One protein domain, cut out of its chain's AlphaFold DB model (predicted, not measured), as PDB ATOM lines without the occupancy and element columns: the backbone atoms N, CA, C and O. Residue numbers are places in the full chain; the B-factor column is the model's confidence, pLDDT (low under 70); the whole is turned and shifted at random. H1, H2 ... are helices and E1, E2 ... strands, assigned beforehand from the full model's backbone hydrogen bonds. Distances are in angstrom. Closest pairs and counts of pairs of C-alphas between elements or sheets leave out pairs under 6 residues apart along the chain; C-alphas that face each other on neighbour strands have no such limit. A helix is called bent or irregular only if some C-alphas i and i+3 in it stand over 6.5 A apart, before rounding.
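This is residues 15 to 150 of the 161 residues of a protein of Variovorax sp. SG517 (UniProt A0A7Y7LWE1). A five-stranded mixed sheet, E1 to E5, makes the middle, with H1, H2 and H3 grouped on one side of it and a small antiparallel sheet, E6 E7 E8, on the other side, meeting it at Leu 134. H4 and H5 lie beyond one end of the strands, and a long link runs back from H5 past E5 to E6. The printed part has 136 residues, with five named helices and eight named strands in the order E1 E2 E3 H1 E4 H2 H3 E5 H4 H5 E6 E7 E8; the class is mixed, helices and strands. It is compact, with a radius of gyration of the C-alphas of 13.9 A and spans of 39 by 32 by 28 A.

E1, residues 15 to 17, begins at C-alpha 15 (6.366, -46.638, 33.226). E2 is residues 26 to 29 and E3 residues 36 to 38. H1, residues 43 to 57, is 21.0 A long and irregular: C-alphas 44 and 47 are 7.9 A apart. E4 is residues 64 to 66, H2 residues 72 to 75, H3 residues 78 to 84 and E5 residues 89 to 92. H4, residues 94 to 102, is 13.9 A long and irregular, with C-alphas 95 and 98 7.9 A apart. H5 is residues 110 to 113 and E6 residues 131 to 134. E7, residues 137 to 142, is 16.4 A long; E8, residues 145 to 149, is 12.3 A long and ends at C-alpha 149 (17.632, -38.557, 25.762).

The larger sheet has the order E1 E2 E3 E4 E5. E1 E2 E3 form a meander, each strand the antiparallel neighbour of the one before; N 15 and O 28 are 2.8 A apart, N 29 and O 36 2.8 A. E3, H1, E4 and E4, H2 H3, E5 are strand-helix-strand units, parallel neighbour strands with helices between, both right-handed crossovers; N 37 and O 64 are 2.8 A apart, N 65 and O 89 2.8 A. H1, H2 and H3 are on this sheet but only graze it. H1 touches H3 with residues 46 to 50 alone, at a steep tilt of 50 degrees, the same way; the closest C-alphas, of Val 50 and Leu 81, are 6.1 A apart. H4 and H5 are apart. E6 E7 E8 form a second meander, only just strongly twisted, its C-alphas up to 4.2 A off the plane; N 139 and O 132 are 2.7 A apart, N 149 and O 138 2.7 A. The closest C-alphas of E2 and E6, of Phe 29 and Leu 134, are 6.2 A apart. Every O i to N i+4 pair is within hydrogen-bond range in H3, 9 of 11 in H1 and 3 of 5 in H4; H2 and H5 are too short for such a pair.

The C-alphas farthest apart, of Gly 32 and Ala 112, are 39.9 A apart. The printed part has no cut. The link from H5 to E6 is long, 17 residues; within it residues 124 to 125 pair, parallel, with residues 91 to 92 of E5. The mean pLDDT of the printed part is 88.7, and residues 21 to 23 and 137 to 150 are under 70.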
ATOM      1  N   VAL A  15       7.597 -46.627  32.431       92.81
ATOM      2  CA  VAL A  15       6.366 -46.638  33.226       92.81
ATOM      3  C   VAL A  15       6.427 -45.539  34.279       92.81
ATOM      4  O   VAL A  15       7.376 -45.456  35.050       92.81
ATOM      5  N   VAL A  16       5.393 -44.698  34.339       93.38
ATOM      6  CA  VAL A  16       5.274 -43.641  35.351       93.38
ATOM      7  C   VAL A  16       4.268 -44.065  36.416       93.38
ATOM      8  O   VAL A  16       3.102 -44.327  36.121       93.38
ATOM      9  N   PHE A  17       4.709 -44.091  37.670       92.50
ATOM     10  CA  PHE A  17       3.840 -44.227  38.833       92.50
ATOM     11  C   PHE A  17       3.469 -42.833  39.342       92.50
ATOM     12  O   PHE A  17       4.141 -42.288  40.220       92.50
ATOM     13  N   GLU A  18       2.410 -42.252  38.772       88.81
ATOM     14  CA  GLU A  18       1.868 -40.961  39.207       88.81
ATOM     15  C   GLU A  18       1.214 -41.079  40.593       88.81
ATOM     16  O   GLU A  18       0.427 -41.991  40.862       88.81
ATOM     17  N   ARG A  19       1.555 -40.156  41.494       82.19
ATOM     18  CA  ARG A  19       1.102 -40.104  42.882       82.19
ATOM     19  C   ARG A  19       0.355 -38.800  43.129       82.19
ATOM     20  O   ARG A  19       0.785 -37.730  42.722       82.19
ATOM     21  N   GLY A  20      -0.736 -38.879  43.885       71.75
ATOM     22  CA  GLY A  20      -1.545 -37.711  44.249       71.75
ATOM     23  C   GLY A  20      -0.997 -36.870  45.410       71.75
ATOM     24  O   GLY A  20      -1.746 -36.071  45.963       71.75
ATOM     25  N   TRP A  21       0.253 -37.072  45.841       68.00
ATOM     26  CA  TRP A  21       0.808 -36.472  47.060       68.00
ATOM     27  C   TRP A  21       2.257 -36.009  46.852       68.00
ATOM     28  O   TRP A  21       3.061 -36.778  46.331       68.00
ATOM     29  N   LEU A  22       2.550 -34.754  47.235       60.09
ATOM     30  CA  LEU A  22       3.871 -34.086  47.269       60.09
ATOM     31  C   LEU A  22       4.853 -34.420  46.126       60.09
ATOM     32  O   LEU A  22       6.046 -34.491  46.345       60.09
ATOM     33  N   SER A  23       4.405 -34.591  44.882       65.88
ATOM     34  CA  SER A  23       5.316 -34.923  43.765       65.88
ATOM     35  C   SER A  23       6.130 -36.220  43.953       65.88
ATOM     36  O   SER A  23       7.173 -36.375  43.326       65.88
ATOM     37  N   SER A  24       5.629 -37.193  44.727       81.75
ATOM     38  CA  SER A  24       6.255 -38.513  44.960       81.75
ATOM     39  C   SER A  24       6.210 -39.472  43.753       81.75
ATOM     40  O   SER A  24       6.119 -40.695  43.915       81.75
ATOM     41  N   ASN A  25       6.189 -38.933  42.536       89.94
ATOM     42  CA  ASN A  25       6.137 -39.714  41.307       89.94
ATOM     43  C   ASN A  25       7.406 -40.544  41.149       89.94
ATOM     44  O   ASN A  25       8.486 -40.119  41.542       89.94
ATOM     45  N   ASN A  26       7.266 -41.706  40.520       93.12
ATOM     46  CA  ASN A  26       8.394 -42.587  40.243       93.12
ATOM     47  C   ASN A  26       8.392 -42.933  38.757       93.12
ATOM     48  O   ASN A  26       7.319 -43.089  38.163       93.12
ATOM     49  N   VAL A  27       9.571 -43.077  38.164       94.56
ATOM     50  CA  VAL A  27       9.710 -43.489  36.761       94.56
ATOM     51  C   VAL A  27      10.509 -44.781  36.707       94.56
ATOM     52  O   VAL A  27      11.679 -44.800  37.076       94.56
ATOM     53  N   LEU A  28       9.863 -45.856  36.271       95.38
ATOM     54  CA  LEU A  28      10.447 -47.181  36.122       95.38
ATOM     55  C   LEU A  28      10.819 -47.425  34.656       95.38
ATOM     56  O   LEU A  28       9.988 -47.278  33.761       95.38
ATOM     57  N   PHE A  29      12.059 -47.833  34.431       94.19
ATOM     58  CA  PHE A  29      12.616 -48.202  33.137       94.19
ATOM     59  C   PHE A  29      12.792 -49.720  33.068       94.19
ATOM     60  O   PHE A  29      13.328 -50.332  33.994       94.19
ATOM     61  N   LEU A  30      12.337 -50.321  31.967       90.56
ATOM     62  CA  LEU A  30      12.255 -51.773  31.772       90.56
ATOM     63  C   LEU A  30      13.206 -52.311  30.688       90.56
ATOM     64  O   LEU A  30      13.438 -53.522  30.627       90.56
ATOM     65  N   GLY A  31      13.685 -51.439  29.798       74.94
ATOM     66  CA  GLY A  31      14.499 -51.792  28.630       74.94
ATOM     67  C   GLY A  31      15.994 -51.932  28.932       74.94
ATOM     68  O   GLY A  31      16.447 -51.607  30.023       74.94
ATOM     69  N   GLY A  32      16.766 -52.384  27.942       73.06
ATOM     70  CA  GLY A  32      18.218 -52.566  28.075       73.06
ATOM     71  C   GLY A  32      18.607 -53.800  28.901       73.06
ATOM     72  O   GLY A  32      17.834 -54.754  29.004       73.06
ATOM     73  N   GLU A  33      19.821 -53.784  29.459       79.25
ATOM     74  CA  GLU A  33      20.332 -54.871  30.315       79.25
ATOM     75  C   GLU A  33      19.927 -54.725  31.791       79.25
ATOM     76  O   GLU A  33      19.903 -55.723  32.506       79.25
ATOM     77  N   GLU A  34      19.562 -53.517  32.241       89.19
ATOM     78  CA  GLU A  34      19.210 -53.218  33.636       89.19
ATOM     79  C   GLU A  34      17.857 -52.506  33.758       89.19
ATOM     80  O   GLU A  34      17.514 -51.627  32.969       89.19
ATOM     81  N   THR A  35      17.091 -52.867  34.782       94.75
ATOM     82  CA  THR A  35      15.901 -52.131  35.212       94.75
ATOM     83  C   THR A  35      16.292 -51.024  36.185       94.75
ATOM     84  O   THR A  35      17.176 -51.184  37.030       94.75
ATOM     85  N   ALA A  36      15.619 -49.883  36.092       96.06
ATOM     86  CA  ALA A  36      15.967 -48.728  36.906       96.06
ATOM     87  C   ALA A  36      14.729 -47.972  37.371       96.06
ATOM     88  O   ALA A  36      13.807 -47.749  36.592       96.06
ATOM     89  N   LEU A  37      14.727 -47.540  38.626       97.06
ATOM     90  CA  LEU A  37      13.678 -46.717  39.208       97.06
ATOM     91  C   LEU A  37      14.244 -45.345  39.580       97.06
ATOM     92  O   LEU A  37      15.223 -45.249  40.319       97.06
ATOM     93  N   VAL A  38      13.621 -44.282  39.078       96.19
ATOM     94  CA  VAL A  38      13.923 -42.902  39.467       96.19
ATOM     95  C   VAL A  38      12.935 -42.463  40.539       96.19
ATOM     96  O   VAL A  38      11.733 -42.421  40.265       96.19
ATOM     97  N   ASP A  39      13.475 -42.111  41.709       96.50
ATOM     98  CA  ASP A  39      12.768 -41.798  42.960       96.50
ATOM     99  C   ASP A  39      11.843 -42.923  43.473       96.50
ATOM    100  O   ASP A  39      11.475 -43.850  42.754       96.50
ATOM    101  N   THR A  40      11.533 -42.904  44.774       97.44
ATOM    102  CA  THR A  40      10.846 -44.014  45.471       97.44
ATOM    103  C   THR A  40       9.643 -43.578  46.308       97.44
ATOM    104  O   THR A  40       8.987 -44.400  46.964       97.44
ATOM    105  N   GLY A  41       9.305 -42.291  46.256       95.12
ATOM    106  CA  GLY A  41       8.177 -41.724  46.975       95.12
ATOM    107  C   GLY A  41       8.414 -41.604  48.483       95.12
ATOM    108  O   GLY A  41       9.530 -41.737  48.980       95.12
ATOM    109  N   TYR A  42       7.330 -41.362  49.221       95.56
ATOM    110  CA  TYR A  42       7.357 -41.180  50.674       95.56
ATOM    111  C   TYR A  42       7.212 -42.482  51.471       95.56
ATOM    112  O   TYR A  42       6.549 -43.428  51.038       95.56
ATOM    113  N   ALA A  43       7.761 -42.496  52.688       95.69
ATOM    114  CA  ALA A  43       7.862 -43.673  53.552       95.69
ATOM    115  C   ALA A  43       6.519 -44.358  53.861       95.69
ATOM    116  O   ALA A  43       6.439 -45.585  53.879       95.69
ATOM    117  N   THR A  44       5.436 -43.598  54.046       94.00
ATOM    118  CA  THR A  44       4.101 -44.169  54.331       94.00
ATOM    119  C   THR A  44       3.510 -44.940  53.153       94.00
ATOM    120  O   THR A  44       2.515 -45.640  53.304       94.00
ATOM    121  N   HIS A  45       4.106 -44.800  51.970       94.12
ATOM    122  CA  HIS A  45       3.711 -45.485  50.752       94.12
ATOM    123  C   HIS A  45       4.714 -46.558  50.316       94.12
ATOM    124  O   HIS A  45       4.557 -47.104  49.226       94.12
ATOM    125  N   ALA A  46       5.726 -46.866  51.129       96.25
ATOM    126  CA  ALA A  46       6.820 -47.752  50.743       96.25
ATOM    127  C   ALA A  46       6.328 -49.136  50.276       96.25
ATOM    128  O   ALA A  46       6.718 -49.590  49.204       96.25
ATOM    129  N   GLU A  47       5.403 -49.763  51.010       96.50
ATOM    130  CA  GLU A  47       4.811 -51.056  50.625       96.50
ATOM    131  C   GLU A  47       4.058 -50.978  49.291       96.50
ATOM    132  O   GLU A  47       4.181 -51.861  48.442       96.50
ATOM    133  N   GLN A  48       3.322 -49.886  49.062       95.69
ATOM    134  CA  GLN A  48       2.637 -49.657  47.792       95.69
ATOM    135  C   GLN A  48       3.637 -49.469  46.645       95.69
ATOM    136  O   GLN A  48       3.403 -49.976  45.550       95.69
ATOM    137  N   THR A  49       4.737 -48.745  46.874       96.81
ATOM    138  CA  THR A  49       5.802 -48.569  45.878       96.81
ATOM    139  C   THR A  49       6.416 -49.921  45.507       96.81
ATOM    140  O   THR A  49       6.531 -50.212  44.319       96.81
ATOM    141  N   VAL A  50       6.732 -50.772  46.492       98.12
ATOM    142  CA  VAL A  50       7.239 -52.136  46.251       98.12
ATOM    143  C   VAL A  50       6.250 -52.943  45.407       98.12
ATOM    144  O   VAL A  50       6.630 -53.456  44.359       98.12
ATOM    145  N   ALA A  51       4.970 -52.977  45.790       97.12
ATOM    146  CA  ALA A  51       3.947 -53.729  45.062       97.12
ATOM    147  C   ALA A  51       3.751 -53.239  43.613       97.12
ATOM    148  O   ALA A  51       3.544 -54.043  42.704       97.12
ATOM    149  N   LEU A  52       3.821 -51.924  43.370       96.38
ATOM    150  CA  LEU A  52       3.737 -51.362  42.019       96.38
ATOM    151  C   LEU A  52       4.933 -51.782  41.161       96.38
ATOM    152  O   LEU A  52       4.732 -52.245  40.039       96.38
ATOM    153  N   VAL A  53       6.153 -51.662  41.690       97.50
ATOM    154  CA  VAL A  53       7.379 -52.090  41.001       97.50
ATOM    155  C   VAL A  53       7.312 -53.581  40.675       97.50
ATOM    156  O   VAL A  53       7.465 -53.958  39.514       97.50
ATOM    157  N   GLU A  54       7.002 -54.417  41.664       97.19
ATOM    158  CA  GLU A  54       6.903 -55.869  41.504       97.19
ATOM    159  C   GLU A  54       5.869 -56.250  40.434       97.19
ATOM    160  O   GLU A  54       6.154 -57.065  39.551       97.19
ATOM    161  N   SER A  55       4.699 -55.601  40.450       96.81
ATOM    162  CA  SER A  55       3.629 -55.866  39.481       96.81
ATOM    163  C   SER A  55       4.036 -55.596  38.030       96.81
ATOM    164  O   SER A  55       3.562 -56.285  37.128       96.81
ATOM    165  N   VAL A  56       4.920 -54.618  37.798       95.50
ATOM    166  CA  VAL A  56       5.406 -54.275  36.456       95.50
ATOM    167  C   VAL A  56       6.588 -55.154  36.053       95.50
ATOM    168  O   VAL A  56       6.669 -55.574  34.900       95.50
ATOM    169  N   LEU A  57       7.497 -55.452  36.985       94.75
ATOM    170  CA  LEU A  57       8.689 -56.255  36.706       94.75
ATOM    171  C   LEU A  57       8.383 -57.739  36.477       94.75
ATOM    172  O   LEU A  57       9.171 -58.419  35.819       94.75
ATOM    173  N   GLY A  58       7.267 -58.253  37.002       91.75
ATOM    174  CA  GLY A  58       6.813 -59.619  36.725       91.75
ATOM    175  C   GLY A  58       7.840 -60.695  37.099       91.75
ATOM    176  O   GLY A  58       7.963 -61.696  36.397       91.75
ATOM    177  N   GLY A  59       8.610 -60.466  38.167       89.38
ATOM    178  CA  GLY A  59       9.667 -61.365  38.646       89.38
ATOM    179  C   GLY A  59      11.086 -61.026  38.173       89.38
ATOM    180  O   GLY A  59      12.035 -61.652  38.642       89.38
ATOM    181  N   ARG A  60      11.270 -60.033  37.291       92.25
ATOM    182  CA  ARG A  60      12.604 -59.463  37.033       92.25
ATOM    183  C   ARG A  60      13.130 -58.736  38.285       92.25
ATOM    184  O   ARG A  60      12.325 -58.161  39.023       92.25
ATOM    185  N   PRO A  61      14.452 -58.737  38.538       94.50
ATOM    186  CA  PRO A  61      15.027 -57.924  39.607       94.50
ATOM    187  C   PRO A  61      14.834 -56.435  39.299       94.50
ATOM    188  O   PRO A  61      14.779 -56.068  38.127       94.50
ATOM    189  N   LEU A  62      14.754 -55.600  40.342       97.56
ATOM    190  CA  LEU A  62      15.042 -54.173  40.218       97.56
ATOM    191  C   LEU A  62      16.548 -53.964  40.428       97.56
ATOM    192  O   LEU A  62      17.054 -54.213  41.522       97.56
ATOM    193  N   ASP A  63      17.260 -53.514  39.398       96.81
ATOM    194  CA  ASP A  63      18.730 -53.480  39.411       96.81
ATOM    195  C   ASP A  63      19.287 -52.174  39.989       96.81
ATOM    196  O   ASP A  63      20.402 -52.141  40.531       96.81
ATOM    197  N   ARG A  64      18.524 -51.080  39.872       96.81
ATOM    198  CA  ARG A  64      19.005 -49.743  40.224       96.81
ATOM    199  C   ARG A  64      17.908 -48.798  40.718       96.81
ATOM    200  O   ARG A  64      16.840 -48.705  40.122       96.81
ATOM    201  N   ILE A  65      18.212 -48.031  41.759       98.06
ATOM    202  CA  ILE A  65      17.501 -46.814  42.173       98.06
ATOM    203  C   ILE A  65      18.387 -45.615  41.862       98.06
ATOM    204  O   ILE A  65      19.586 -45.635  42.142       98.06
ATOM    205  N   LEU A  66      17.788 -44.555  41.327       96.88
ATOM    206  CA  LEU A  66      18.423 -43.259  41.140       96.88
ATOM    207  C   LEU A  66      17.574 -42.210  41.854       96.88
ATOM    208  O   LEU A  66      16.446 -41.943  41.439       96.88
ATOM    209  N   ASN A  67      18.101 -41.607  42.918       96.44
ATOM    210  CA  ASN A  67      17.414 -40.490  43.561       96.44
ATOM    211  C   ASN A  67      17.796 -39.181  42.875       96.44
ATOM    212  O   ASN A  67      18.975 -38.856  42.727       96.44
ATOM    213  N   THR A  68      16.798 -38.398  42.478       92.94
ATOM    214  CA  THR A  68      17.027 -37.076  41.884       92.94
ATOM    215  C   THR A  68      17.569 -36.086  42.916       92.94
ATOM    216  O   THR A  68      18.399 -35.234  42.588       92.94
ATOM    217  N   HIS A  69      17.097 -36.212  44.158       93.62
ATOM    218  CA  HIS A  69      17.523 -35.509  45.367       93.62
ATOM    219  C   HIS A  69      17.025 -36.260  46.613       93.62
ATOM    220  O   HIS A  69      16.333 -37.268  46.488       93.62
ATOM    221  N   LEU A  70      17.417 -35.813  47.810       95.62
ATOM    222  CA  LEU A  70      17.285 -36.588  49.053       95.62
ATOM    223  C   LEU A  70      16.253 -36.024  50.034       95.62
ATOM    224  O   LEU A  70      16.396 -36.147  51.246       95.62
ATOM    225  N   HIS A  71      15.166 -35.459  49.510       95.06
ATOM    226  CA  HIS A  71      13.989 -35.209  50.333       95.06
ATOM    227  C   HIS A  71      13.190 -36.497  50.555       95.06
ATOM    228  O   HIS A  71      13.160 -37.403  49.718       95.06
ATOM    229  N   SER A  72      12.523 -36.567  51.707       95.00
ATOM    230  CA  SER A  72      11.835 -37.774  52.181       95.00
ATOM    231  C   SER A  72      10.767 -38.306  51.217       95.00
ATOM    232  O   SER A  72      10.511 -39.506  51.177       95.00
ATOM    233  N   ASP A  73      10.151 -37.434  50.424       94.00
ATOM    234  CA  ASP A  73       9.139 -37.724  49.411       94.00
ATOM    235  C   ASP A  73       9.708 -38.277  48.096       94.00
ATOM    236  O   ASP A  73       8.925 -38.719  47.254       94.00
ATOM    237  N   HIS A  74      11.036 -38.317  47.951       95.56
ATOM    238  CA  HIS A  74      11.760 -38.883  46.806       95.56
ATOM    239  C   HIS A  74      12.595 -40.118  47.165       95.56
ATOM    240  O   HIS A  74      12.863 -40.944  46.292       95.56
ATOM    241  N   CYS A  75      13.009 -40.265  48.428       97.38
ATOM    242  CA  CYS A  75      13.855 -41.375  48.883       97.38
ATOM    243  C   CYS A  75      13.233 -42.241  49.993       97.38
ATOM    244  O   CYS A  75      13.865 -43.188  50.464       97.38
ATOM    245  N   GLY A  76      12.001 -41.956  50.420       96.69
ATOM    246  CA  GLY A  76      11.332 -42.640  51.528       96.69
ATOM    247  C   GLY A  76      11.029 -44.120  51.278       96.69
ATOM    248  O   GLY A  76      10.910 -44.885  52.234       96.69
ATOM    249  N   GLY A  77      10.940 -44.546  50.015       97.69
ATOM    250  CA  GLY A  77      10.764 -45.951  49.634       97.69
ATOM    251  C   GLY A  77      12.068 -46.749  49.499       97.69
ATOM    252  O   GLY A  77      12.005 -47.971  49.350       97.69
ATOM    253  N   ASN A  78      13.242 -46.104  49.571       98.69
ATOM    254  CA  ASN A  78      14.536 -46.740  49.289       98.69
ATOM    255  C   ASN A  78      14.783 -47.976  50.167       98.69
ATOM    256  O   ASN A  78      15.108 -49.043  49.653       98.69
ATOM    257  N   ALA A  79      14.599 -47.850  51.484       98.75
ATOM    258  CA  ALA A  79      14.892 -48.932  52.424       98.75
ATOM    259  C   ALA A  79      14.015 -50.176  52.191       98.75
ATOM    260  O   ALA A  79      14.502 -51.301  52.260       98.75
ATOM    261  N   ALA A  80      12.730 -49.983  51.877       98.69
ATOM    262  CA  ALA A  80      11.817 -51.090  51.600       98.69
ATOM    263  C   ALA A  80      12.175 -51.807  50.289       98.69
ATOM    264  O   ALA A  80      12.167 -53.035  50.236       98.69
ATOM    265  N   LEU A  81      12.553 -51.052  49.252       98.75
ATOM    266  CA  LEU A  81      13.022 -51.625  47.991       98.75
ATOM    267  C   LEU A  81      14.356 -52.362  48.155       98.75
ATOM    268  O   LEU A  81      14.509 -53.433  47.585       98.75
ATOM    269  N   GLN A  82      15.285 -51.856  48.968       98.69
ATOM    270  CA  GLN A  82      16.540 -52.553  49.291       98.69
ATOM    271  C   GLN A  82      16.304 -53.860  50.051       98.69
ATOM    272  O   GLN A  82      16.980 -54.853  49.793       98.69
ATOM    273  N   ALA A  83      15.324 -53.885  50.956       98.44
ATOM    274  CA  ALA A  83      14.938 -55.108  51.651       98.44
ATOM    275  C   ALA A  83      14.306 -56.144  50.702       98.44
ATOM    276  O   ALA A  83      14.558 -57.338  50.851       98.44
ATOM    277  N   HIS A  84      13.504 -55.698  49.729       98.38
ATOM    278  CA  HIS A  84      12.835 -56.578  48.764       98.38
ATOM    279  C   HIS A  84      13.759 -57.031  47.616       98.38
ATOM    280  O   HIS A  84      13.650 -58.163  47.151       98.38
ATOM    281  N   TYR A  85      14.703 -56.185  47.192       98.00
ATOM    282  CA  TYR A  85      15.691 -56.452  46.142       98.00
ATOM    283  C   TYR A  85      17.121 -56.322  46.704       98.00
ATOM    284  O   TYR A  85      17.765 -55.293  46.515       98.00
ATOM    285  N   PRO A  86      17.680 -57.355  47.364       95.56
ATOM    286  CA  PRO A  86      18.930 -57.222  48.127       95.56
ATOM    287  C   PRO A  86      20.182 -56.867  47.310       95.56
ATOM    288  O   PRO A  86      21.185 -56.446  47.877       95.56
ATOM    289  N   SER A  87      20.158 -57.080  45.990       96.19
ATOM    290  CA  SER A  87      21.275 -56.767  45.077       96.19
ATOM    291  C   SER A  87      21.140 -55.405  44.392       96.19
ATOM    292  O   SER A  87      21.966 -55.065  43.546       96.19
ATOM    293  N   ILE A  88      20.101 -54.636  44.726       97.94
ATOM    294  CA  ILE A  88      19.828 -53.354  44.087       97.94
ATOM    295  C   ILE A  88      20.942 -52.345  44.368       97.94
ATOM    296  O   ILE A  88      21.377 -52.156  45.505       97.94
ATOM    297  N   ARG A  89      21.382 -51.643  43.324       97.69
ATOM    298  CA  ARG A  89      22.271 -50.486  43.468       97.69
ATOM    299  C   ARG A  89      21.440 -49.237  43.711       97.69
ATOM    300  O   ARG A  89      20.373 -49.082  43.135       97.69
ATOM    301  N   THR A  90      21.903 -48.342  44.568       98.38
ATOM    302  CA  THR A  90      21.220 -47.073  44.851       98.38
ATOM    303  C   THR A  90      22.200 -45.936  44.642       98.38
ATOM    304  O   THR A  90      23.185 -45.835  45.370       98.38
ATOM    305  N   ASP A  91      21.928 -45.085  43.661       97.50
ATOM    306  CA  ASP A  91      22.765 -43.939  43.343       97.50
ATOM    307  C   ASP A  91      22.083 -42.638  43.763       97.50
ATOM    308  O   ASP A  91      20.909 -42.403  43.466       97.50
ATOM    309  N   ILE A  92      22.841 -41.780  44.443       97.19
ATOM    310  CA  ILE A  92      22.349 -40.521  45.014       97.19
ATOM    311  C   ILE A  92      23.181 -39.326  44.534       97.19
ATOM    312  O   ILE A  92      24.313 -39.504  44.078       97.19
ATOM    313  N   PRO A  93      22.692 -38.083  44.655       94.50
ATOM    314  CA  PRO A  93      23.515 -36.912  44.380       94.50
ATOM    315  C   PRO A  93      24.659 -36.766  45.399       94.50
ATOM    316  O   PRO A  93      24.469 -37.050  46.583       94.50
ATOM    317  N   PRO A  94      25.831 -36.247  44.990       94.12
ATOM    318  CA  PRO A  94      27.001 -36.156  45.865       94.12
ATOM    319  C   PRO A  94      26.844 -35.162  47.026       94.12
ATOM    320  O   PRO A  94      27.544 -35.289  48.024       94.12
ATOM    321  N   GLY A  95      25.950 -34.171  46.908       93.38
ATOM    322  CA  GLY A  95      25.873 -33.039  47.842       93.38
ATOM    323  C   GLY A  95      25.507 -33.410  49.282       93.38
ATOM    324  O   GLY A  95      26.040 -32.810  50.208       93.38
ATOM    325  N   GLU A  96      24.640 -34.406  49.470       93.56
ATOM    326  CA  GLU A  96      24.164 -34.842  50.796       93.56
ATOM    327  C   GLU A  96      24.636 -36.263  51.147       93.56
ATOM    328  O   GLU A  96      24.183 -36.860  52.123       93.56
ATOM    329  N   ALA A  97      25.585 -36.813  50.381       97.12
ATOM    330  CA  ALA A  97      26.052 -38.188  50.542       97.12
ATOM    331  C   ALA A  97      26.607 -38.465  51.947       97.12
ATOM    332  O   ALA A  97      26.220 -39.450  52.572       97.12
ATOM    333  N   SER A  98      27.417 -37.554  52.498       97.94
ATOM    334  CA  SER A  98      27.965 -37.691  53.854       97.94
ATOM    335  C   SER A  98      26.883 -37.732  54.937       97.94
ATOM    336  O   SER A  98      27.067 -38.389  55.960       97.94
ATOM    337  N   PHE A  99      25.747 -37.054  54.728       98.06
ATOM    338  CA  PHE A  99      24.617 -37.115  55.658       98.06
ATOM    339  C   PHE A  99      23.867 -38.441  55.550       98.06
ATOM    340  O   PHE A  99      23.385 -38.934  56.561       98.06
ATOM    341  N   VAL A 100      23.817 -39.070  54.373       98.19
ATOM    342  CA  VAL A 100      23.283 -40.436  54.236       98.19
ATOM    343  C   VAL A 100      24.226 -41.466  54.874       98.19
ATOM    344  O   VAL A 100      23.757 -42.358  55.582       98.19
ATOM    345  N   GLU A 101      25.546 -41.326  54.697       98.06
ATOM    346  CA  GLU A 101      26.554 -42.219  55.301       98.06
ATOM    347  C   GLU A 101      26.473 -42.228  56.832       98.06
ATOM    348  O   GLU A 101      26.413 -43.290  57.457       98.06
ATOM    349  N   SER A 102      26.422 -41.049  57.456       98.06
ATOM    350  CA  SER A 102      26.261 -40.927  58.910       98.06
ATOM    351  C   SER A 102      24.809 -41.116  59.367       98.06
ATOM    352  O   SER A 102      24.572 -41.461  60.525       98.06
ATOM    353  N   TRP A 103      23.850 -40.993  58.445       98.25
ATOM    354  CA  TRP A 103      22.410 -40.875  58.696       98.25
ATOM    355  C   TRP A 103      22.047 -39.706  59.608       98.25
ATOM    356  O   TRP A 103      21.295 -39.833  60.578       98.25
ATOM    357  N   ASP A 104      22.598 -38.545  59.277       98.06
ATOM    358  CA  ASP A 104      22.256 -37.274  59.889       98.06
ATOM    359  C   ASP A 104      20.909 -36.768  59.349       98.06
ATOM    360  O   ASP A 104      20.822 -36.068  58.339       98.06
ATOM    361  N   GLN A 105      19.834 -37.116  60.053       97.31
ATOM    362  CA  GLN A 105      18.477 -36.691  59.700       97.31
ATOM    363  C   GLN A 105      18.258 -35.174  59.816       97.31
ATOM    364  O   GLN A 105      17.301 -34.654  59.238       97.31
ATOM    365  N   GLN A 106      19.103 -34.457  60.563       96.50
ATOM    366  CA  GLN A 106      19.049 -32.999  60.620       96.50
ATOM    367  C   GLN A 106      19.665 -32.398  59.353       96.50
ATOM    368  O   GLN A 106      19.061 -31.499  58.765       96.50
ATOM    369  N   GLY A 107      20.821 -32.917  58.924       95.75
ATOM    370  CA  GLY A 107      21.477 -32.558  57.663       95.75
ATOM    371  C   GLY A 107      20.627 -32.888  56.431       95.75
ATOM    372  O   GLY A 107      20.556 -32.087  55.505       95.75
ATOM    373  N   LEU A 108      19.886 -34.000  56.470       96.62
ATOM    374  CA  LEU A 108      18.902 -34.400  55.447       96.62
ATOM    375  C   LEU A 108      17.562 -33.645  55.545       96.62
ATOM    376  O   LEU A 108      16.597 -33.972  54.862       96.62
ATOM    377  N   SER A 109      17.462 -32.642  56.422       95.06
ATOM    378  CA  SER A 109      16.267 -31.815  56.657       95.06
ATOM    379  C   SER A 109      15.017 -32.538  57.185       95.06
ATOM    380  O   SER A 109      14.056 -31.861  57.543       95.06
ATOM    381  N   PHE A 110      15.018 -33.868  57.324       96.00
ATOM    382  CA  PHE A 110      13.862 -34.662  57.768       96.00
ATOM    383  C   PHE A 110      13.323 -34.210  59.128       96.00
ATOM    384  O   PHE A 110      12.118 -34.033  59.296       96.00
ATOM    385  N   LEU A 111      14.217 -33.949  60.091       94.38
ATOM    386  CA  LEU A 111      13.804 -33.466  61.413       94.38
ATOM    387  C   LEU A 111      13.203 -32.058  61.348       94.38
ATOM    388  O   LEU A 111      12.190 -31.796  61.992       94.38
ATOM    389  N   ALA A 112      13.797 -31.165  60.551       93.94
ATOM    390  CA  ALA A 112      13.333 -29.785  60.417       93.94
ATOM    391  C   ALA A 112      11.953 -29.695  59.745       93.94
ATOM    392  O   ALA A 112      11.172 -28.801  60.065       93.94
ATOM    393  N   THR A 113      11.647 -30.621  58.833       92.56
ATOM    394  CA  THR A 113      10.355 -30.687  58.134       92.56
ATOM    395  C   THR A 113       9.333 -31.588  58.826       92.56
ATOM    396  O   THR A 113       8.187 -31.657  58.382       92.56
ATOM    397  N   GLY A 114       9.716 -32.281  59.904       94.19
ATOM    398  CA  GLY A 114       8.872 -33.274  60.574       94.19
ATOM    399  C   GLY A 114       8.513 -34.469  59.684       94.19
ATOM    400  O   GLY A 114       7.519 -35.151  59.935       94.19
ATOM    401  N   GLN A 115       9.286 -34.700  58.625       93.88
ATOM    402  CA  GLN A 115       9.077 -35.789  57.683       93.88
ATOM    403  C   GLN A 115       9.875 -37.026  58.092       93.88
ATOM    404  O   GLN A 115      10.915 -36.936  58.741       93.88
ATOM    405  N   THR A 116       9.398 -38.201  57.687       94.56
ATOM    406  CA  THR A 116      10.056 -39.471  57.993       94.56
ATOM    407  C   THR A 116      10.676 -40.089  56.748       94.56
ATOM    408  O   THR A 116      10.082 -40.128  55.674       94.56
ATOM    409  N   CYS A 117      11.881 -40.622  56.907       97.44
ATOM    410  CA  CYS A 117      12.539 -41.461  55.917       97.44
ATOM    411  C   CYS A 117      13.231 -42.601  56.672       97.44
ATOM    412  O   CYS A 117      13.978 -42.324  57.611       97.44
ATOM    413  N   PRO A 118      12.987 -43.876  56.337       98.25
ATOM    414  CA  PRO A 118      13.767 -44.981  56.875       98.25
ATOM    415  C   PRO A 118      15.215 -44.945  56.373       98.25
ATOM    416  O   PRO A 118      15.472 -44.507  55.248       98.25
ATOM    417  N   ARG A 119      16.152 -45.439  57.195       98.50
ATOM    418  CA  ARG A 119      17.574 -45.531  56.829       98.50
ATOM    419  C   ARG A 119      17.776 -46.442  55.626       98.50
ATOM    420  O   ARG A 119      17.344 -47.589  55.649       98.50
ATOM    421  N   PHE A 120      18.484 -45.936  54.623       98.69
ATOM    422  CA  PHE A 120      18.934 -46.683  53.451       98.69
ATOM    423  C   PHE A 120      20.439 -46.477  53.240       98.69
ATOM    424  O   PHE A 120      21.053 -45.609  53.865       98.69
ATOM    425  N   VAL A 121      21.037 -47.293  52.373       98.38
ATOM    426  CA  VAL A 121      22.442 -47.158  51.951       98.38
ATOM    427  C   VAL A 121      22.520 -46.779  50.477       98.38
ATOM    428  O   VAL A 121      21.613 -47.093  49.716       98.38
ATOM    429  N   PHE A 122      23.589 -46.120  50.045       98.50
ATOM    430  CA  PHE A 122      23.853 -45.901  48.622       98.50
ATOM    431  C   PHE A 122      25.121 -46.643  48.201       98.50
ATOM    432  O   PHE A 122      25.986 -46.945  49.020       98.50
ATOM    433  N   THR A 123      25.207 -46.953  46.914       98.12
ATOM    434  CA  THR A 123      26.312 -47.689  46.290       98.12
ATOM    435  C   THR A 123      27.089 -46.840  45.289       98.12
ATOM    436  O   THR A 123      28.178 -47.235  44.879       98.12
ATOM    437  N   GLY A 124      26.550 -45.688  44.884       96.25
ATOM    438  CA  GLY A 124      27.178 -44.810  43.906       96.25
ATOM    439  C   GLY A 124      26.695 -43.367  43.996       96.25
ATOM    440  O   GLY A 124      25.712 -43.045  44.665       96.25
ATOM    441  N   LEU A 125      27.429 -42.484  43.318       95.88
ATOM    442  CA  LEU A 125      27.131 -41.057  43.254       95.88
ATOM    443  C   LEU A 125      26.787 -40.647  41.822       95.88
ATOM    444  O   LEU A 125      27.551 -40.904  40.889       95.88
ATOM    445  N   LEU A 126      25.671 -39.941  41.661       92.56
ATOM    446  CA  LEU A 126      25.239 -39.335  40.406       92.56
ATOM    447  C   LEU A 126      26.017 -38.038  40.170       92.56
ATOM    448  O   LEU A 126      25.596 -36.951  40.572       92.56
ATOM    449  N   GLN A 127      27.187 -38.160  39.539       89.94
ATOM    450  CA  GLN A 127      28.034 -37.009  39.236       89.94
ATOM    451  C   GLN A 127      27.336 -36.060  38.246       89.94
ATOM    452  O   GLN A 127      26.833 -36.514  37.214       89.94
ATOM    453  N   PRO A 128      27.301 -34.742  38.509       85.38
ATOM    454  CA  PRO A 128      26.733 -33.773  37.580       85.38
ATOM    455  C   PRO A 128      27.342 -33.886  36.179       85.38
ATOM    456  O   PRO A 128      28.558 -33.845  36.016       85.38
ATOM    457  N   GLY A 129      26.488 -33.992  35.159       81.75
ATOM    458  CA  GLY A 129      26.922 -34.126  33.769       81.75
ATOM    459  C   GLY A 129      27.263 -35.555  33.348       81.75
ATOM    460  O   GLY A 129      27.512 -35.756  32.162       81.75
ATOM    461  N   ALA A 130      27.229 -36.527  34.266       79.94
ATOM    462  CA  ALA A 130      27.303 -37.933  33.908       79.94
ATOM    463  C   ALA A 130      26.052 -38.373  33.135       79.94
ATOM    464  O   ALA A 130      24.928 -37.909  33.369       79.94
ATOM    465  N   GLU A 131      26.273 -39.305  32.220       82.75
ATOM    466  CA  GLU A 131      25.238 -39.958  31.432       82.75
ATOM    467  C   GLU A 131      25.200 -41.434  31.815       82.75
ATOM    468  O   GLU A 131      26.236 -42.049  32.076       82.75
ATOM    469  N   CYS A 132      24.004 -42.007  31.867       79.62
ATOM    470  CA  CYS A 132      23.841 -43.445  32.000       79.62
ATOM    471  C   CYS A 132      22.689 -43.920  31.129       79.62
ATOM    472  O   CYS A 132      21.733 -43.194  30.887       79.62
ATOM    473  N   VAL A 133      22.768 -45.153  30.653       81.38
ATOM    474  CA  VAL A 133      21.681 -45.763  29.887       81.38
ATOM    475  C   VAL A 133      20.541 -46.100  30.850       81.38
ATOM    476  O   VAL A 133      20.796 -46.617  31.934       81.38
ATOM    477  N   LEU A 134      19.305 -45.762  30.481       83.75
ATOM    478  CA  LEU A 134      18.090 -46.121  31.215       83.75
ATOM    479  C   LEU A 134      17.070 -46.633  30.200       83.75
ATOM    480  O   LEU A 134      16.671 -45.901  29.290       83.75
ATOM    481  N   GLY A 135      16.644 -47.886  30.341       77.00
ATOM    482  CA  GLY A 135      15.819 -48.507  29.314       77.00
ATOM    483  C   GLY A 135      16.600 -48.727  28.010       77.00
ATOM    484  O   GLY A 135      17.799 -48.997  28.010       77.00
ATOM    485  N   ALA A 136      15.924 -48.576  26.874       73.38
ATOM    486  CA  ALA A 136      16.505 -48.588  25.534       73.38
ATOM    487  C   ALA A 136      17.118 -47.229  25.117       73.38
ATOM    488  O   ALA A 136      17.599 -47.091  23.991       73.38
ATOM    489  N   GLY A 137      17.073 -46.216  25.990       60.75
ATOM    490  CA  GLY A 137      17.551 -44.857  25.727       60.75
ATOM    491  C   GLY A 137      18.702 -44.423  26.637       60.75
ATOM    492  O   GLY A 137      19.061 -45.096  27.602       60.75
ATOM    493  N   LEU A 138      19.290 -43.264  26.335       56.19
ATOM    494  CA  LEU A 138      20.330 -42.658  27.166       56.19
ATOM    495  C   LEU A 138      19.686 -41.657  28.133       56.19
ATOM    496  O   LEU A 138      18.891 -40.824  27.731       56.19
ATOM    497  N   GLY A 139      20.010 -41.697  29.416       55.62
ATOM    498  CA  GLY A 139      19.643 -40.682  30.400       55.62
ATOM    499  C   GLY A 139      20.829 -39.774  30.720       55.62
ATOM    500  O   GLY A 139      21.958 -40.235  30.869       55.62
ATOM    501  N   ARG A 140      20.588 -38.470  30.872       57.16
ATOM    502  CA  ARG A 140      21.581 -37.503  31.353       57.16
ATOM    503  C   ARG A 140      21.161 -36.924  32.694       57.16
ATOM    504  O   ARG A 140      20.054 -36.391  32.828       57.16
ATOM    505  N   PHE A 141      22.069 -36.971  33.665       52.34
ATOM    506  CA  PHE A 141      21.848 -36.398  34.986       52.34
ATOM    507  C   PHE A 141      22.410 -34.981  35.070       52.34
ATOM    508  O   PHE A 141      23.592 -34.719  34.843       52.34
ATOM    509  N   THR A 142      21.540 -34.047  35.436       48.62
ATOM    510  CA  THR A 142      21.925 -32.696  35.852       48.62
ATOM    511  C   THR A 142      21.446 -32.469  37.283       48.62
ATOM    512  O   THR A 142      20.436 -33.060  37.678       48.62
ATOM    513  N   PRO A 143      22.126 -31.631  38.088       41.28
ATOM    514  CA  PRO A 143      21.640 -31.299  39.421       41.28
ATOM    515  C   PRO A 143      20.197 -30.787  39.308       41.28
ATOM    516  O   PRO A 143      19.957 -29.798  38.618       41.28
ATOM    517  N   ARG A 144      19.249 -31.468  39.970       41.62
ATOM    518  CA  ARG A 144      17.794 -31.183  39.977       41.62
ATOM    519  C   ARG A 144      16.982 -31.608  38.740       41.62
ATOM    520  O   ARG A 144      15.785 -31.335  38.708       41.62
ATOM    521  N   ARG A 145      17.567 -32.267  37.731       49.22
ATOM    522  CA  ARG A 145      16.811 -32.755  36.557       49.22
ATOM    523  C   ARG A 145      17.443 -34.006  35.946       49.22
ATOM    524  O   ARG A 145      18.584 -33.961  35.482       49.22
ATOM    525  N   ALA A 146      16.679 -35.091  35.871       50.91
ATOM    526  CA  ALA A 146      16.976 -36.207  34.978       50.91
ATOM    527  C   ALA A 146      16.368 -35.895  33.604       50.91
ATOM    528  O   ALA A 146      15.182 -35.581  33.508       50.91
ATOM    529  N   THR A 147      17.179 -35.925  32.546       53.97
ATOM    530  CA  THR A 147      16.697 -35.770  31.166       53.97
ATOM    531  C   THR A 147      16.868 -37.097  30.448       53.97
ATOM    532  O   THR A 147      17.990 -37.573  30.308       53.97
ATOM    533  N   ILE A 148      15.771 -37.694  29.992       55.31
ATOM    534  CA  ILE A 148      15.822 -38.871  29.122       55.31
ATOM    535  C   ILE A 148      16.116 -38.368  27.706       55.31
ATOM    536  O   ILE A 148      15.332 -37.609  27.138       55.31
ATOM    537  N   LEU A 149      17.257 -38.758  27.155       49.84
ATOM    538  CA  LEU A 149      17.632 -38.557  25.762       49.84
ATOM    539  C   LEU A 149      17.200 -39.799  24.974       49.84
ATOM    540  O   LEU A 149      17.777 -40.883  25.089       49.84
ATOM    541  N   THR A 150      16.169 -39.656  24.148       43.41
ATOM    542  CA  THR A 150      15.896 -40.674  23.133       43.41
ATOM    543  C   THR A 150      17.023 -40.636  22.100       43.41
ATOM    544  O   THR A 150      17.480 -39.542  21.740       43.41
TER     545      THR A 150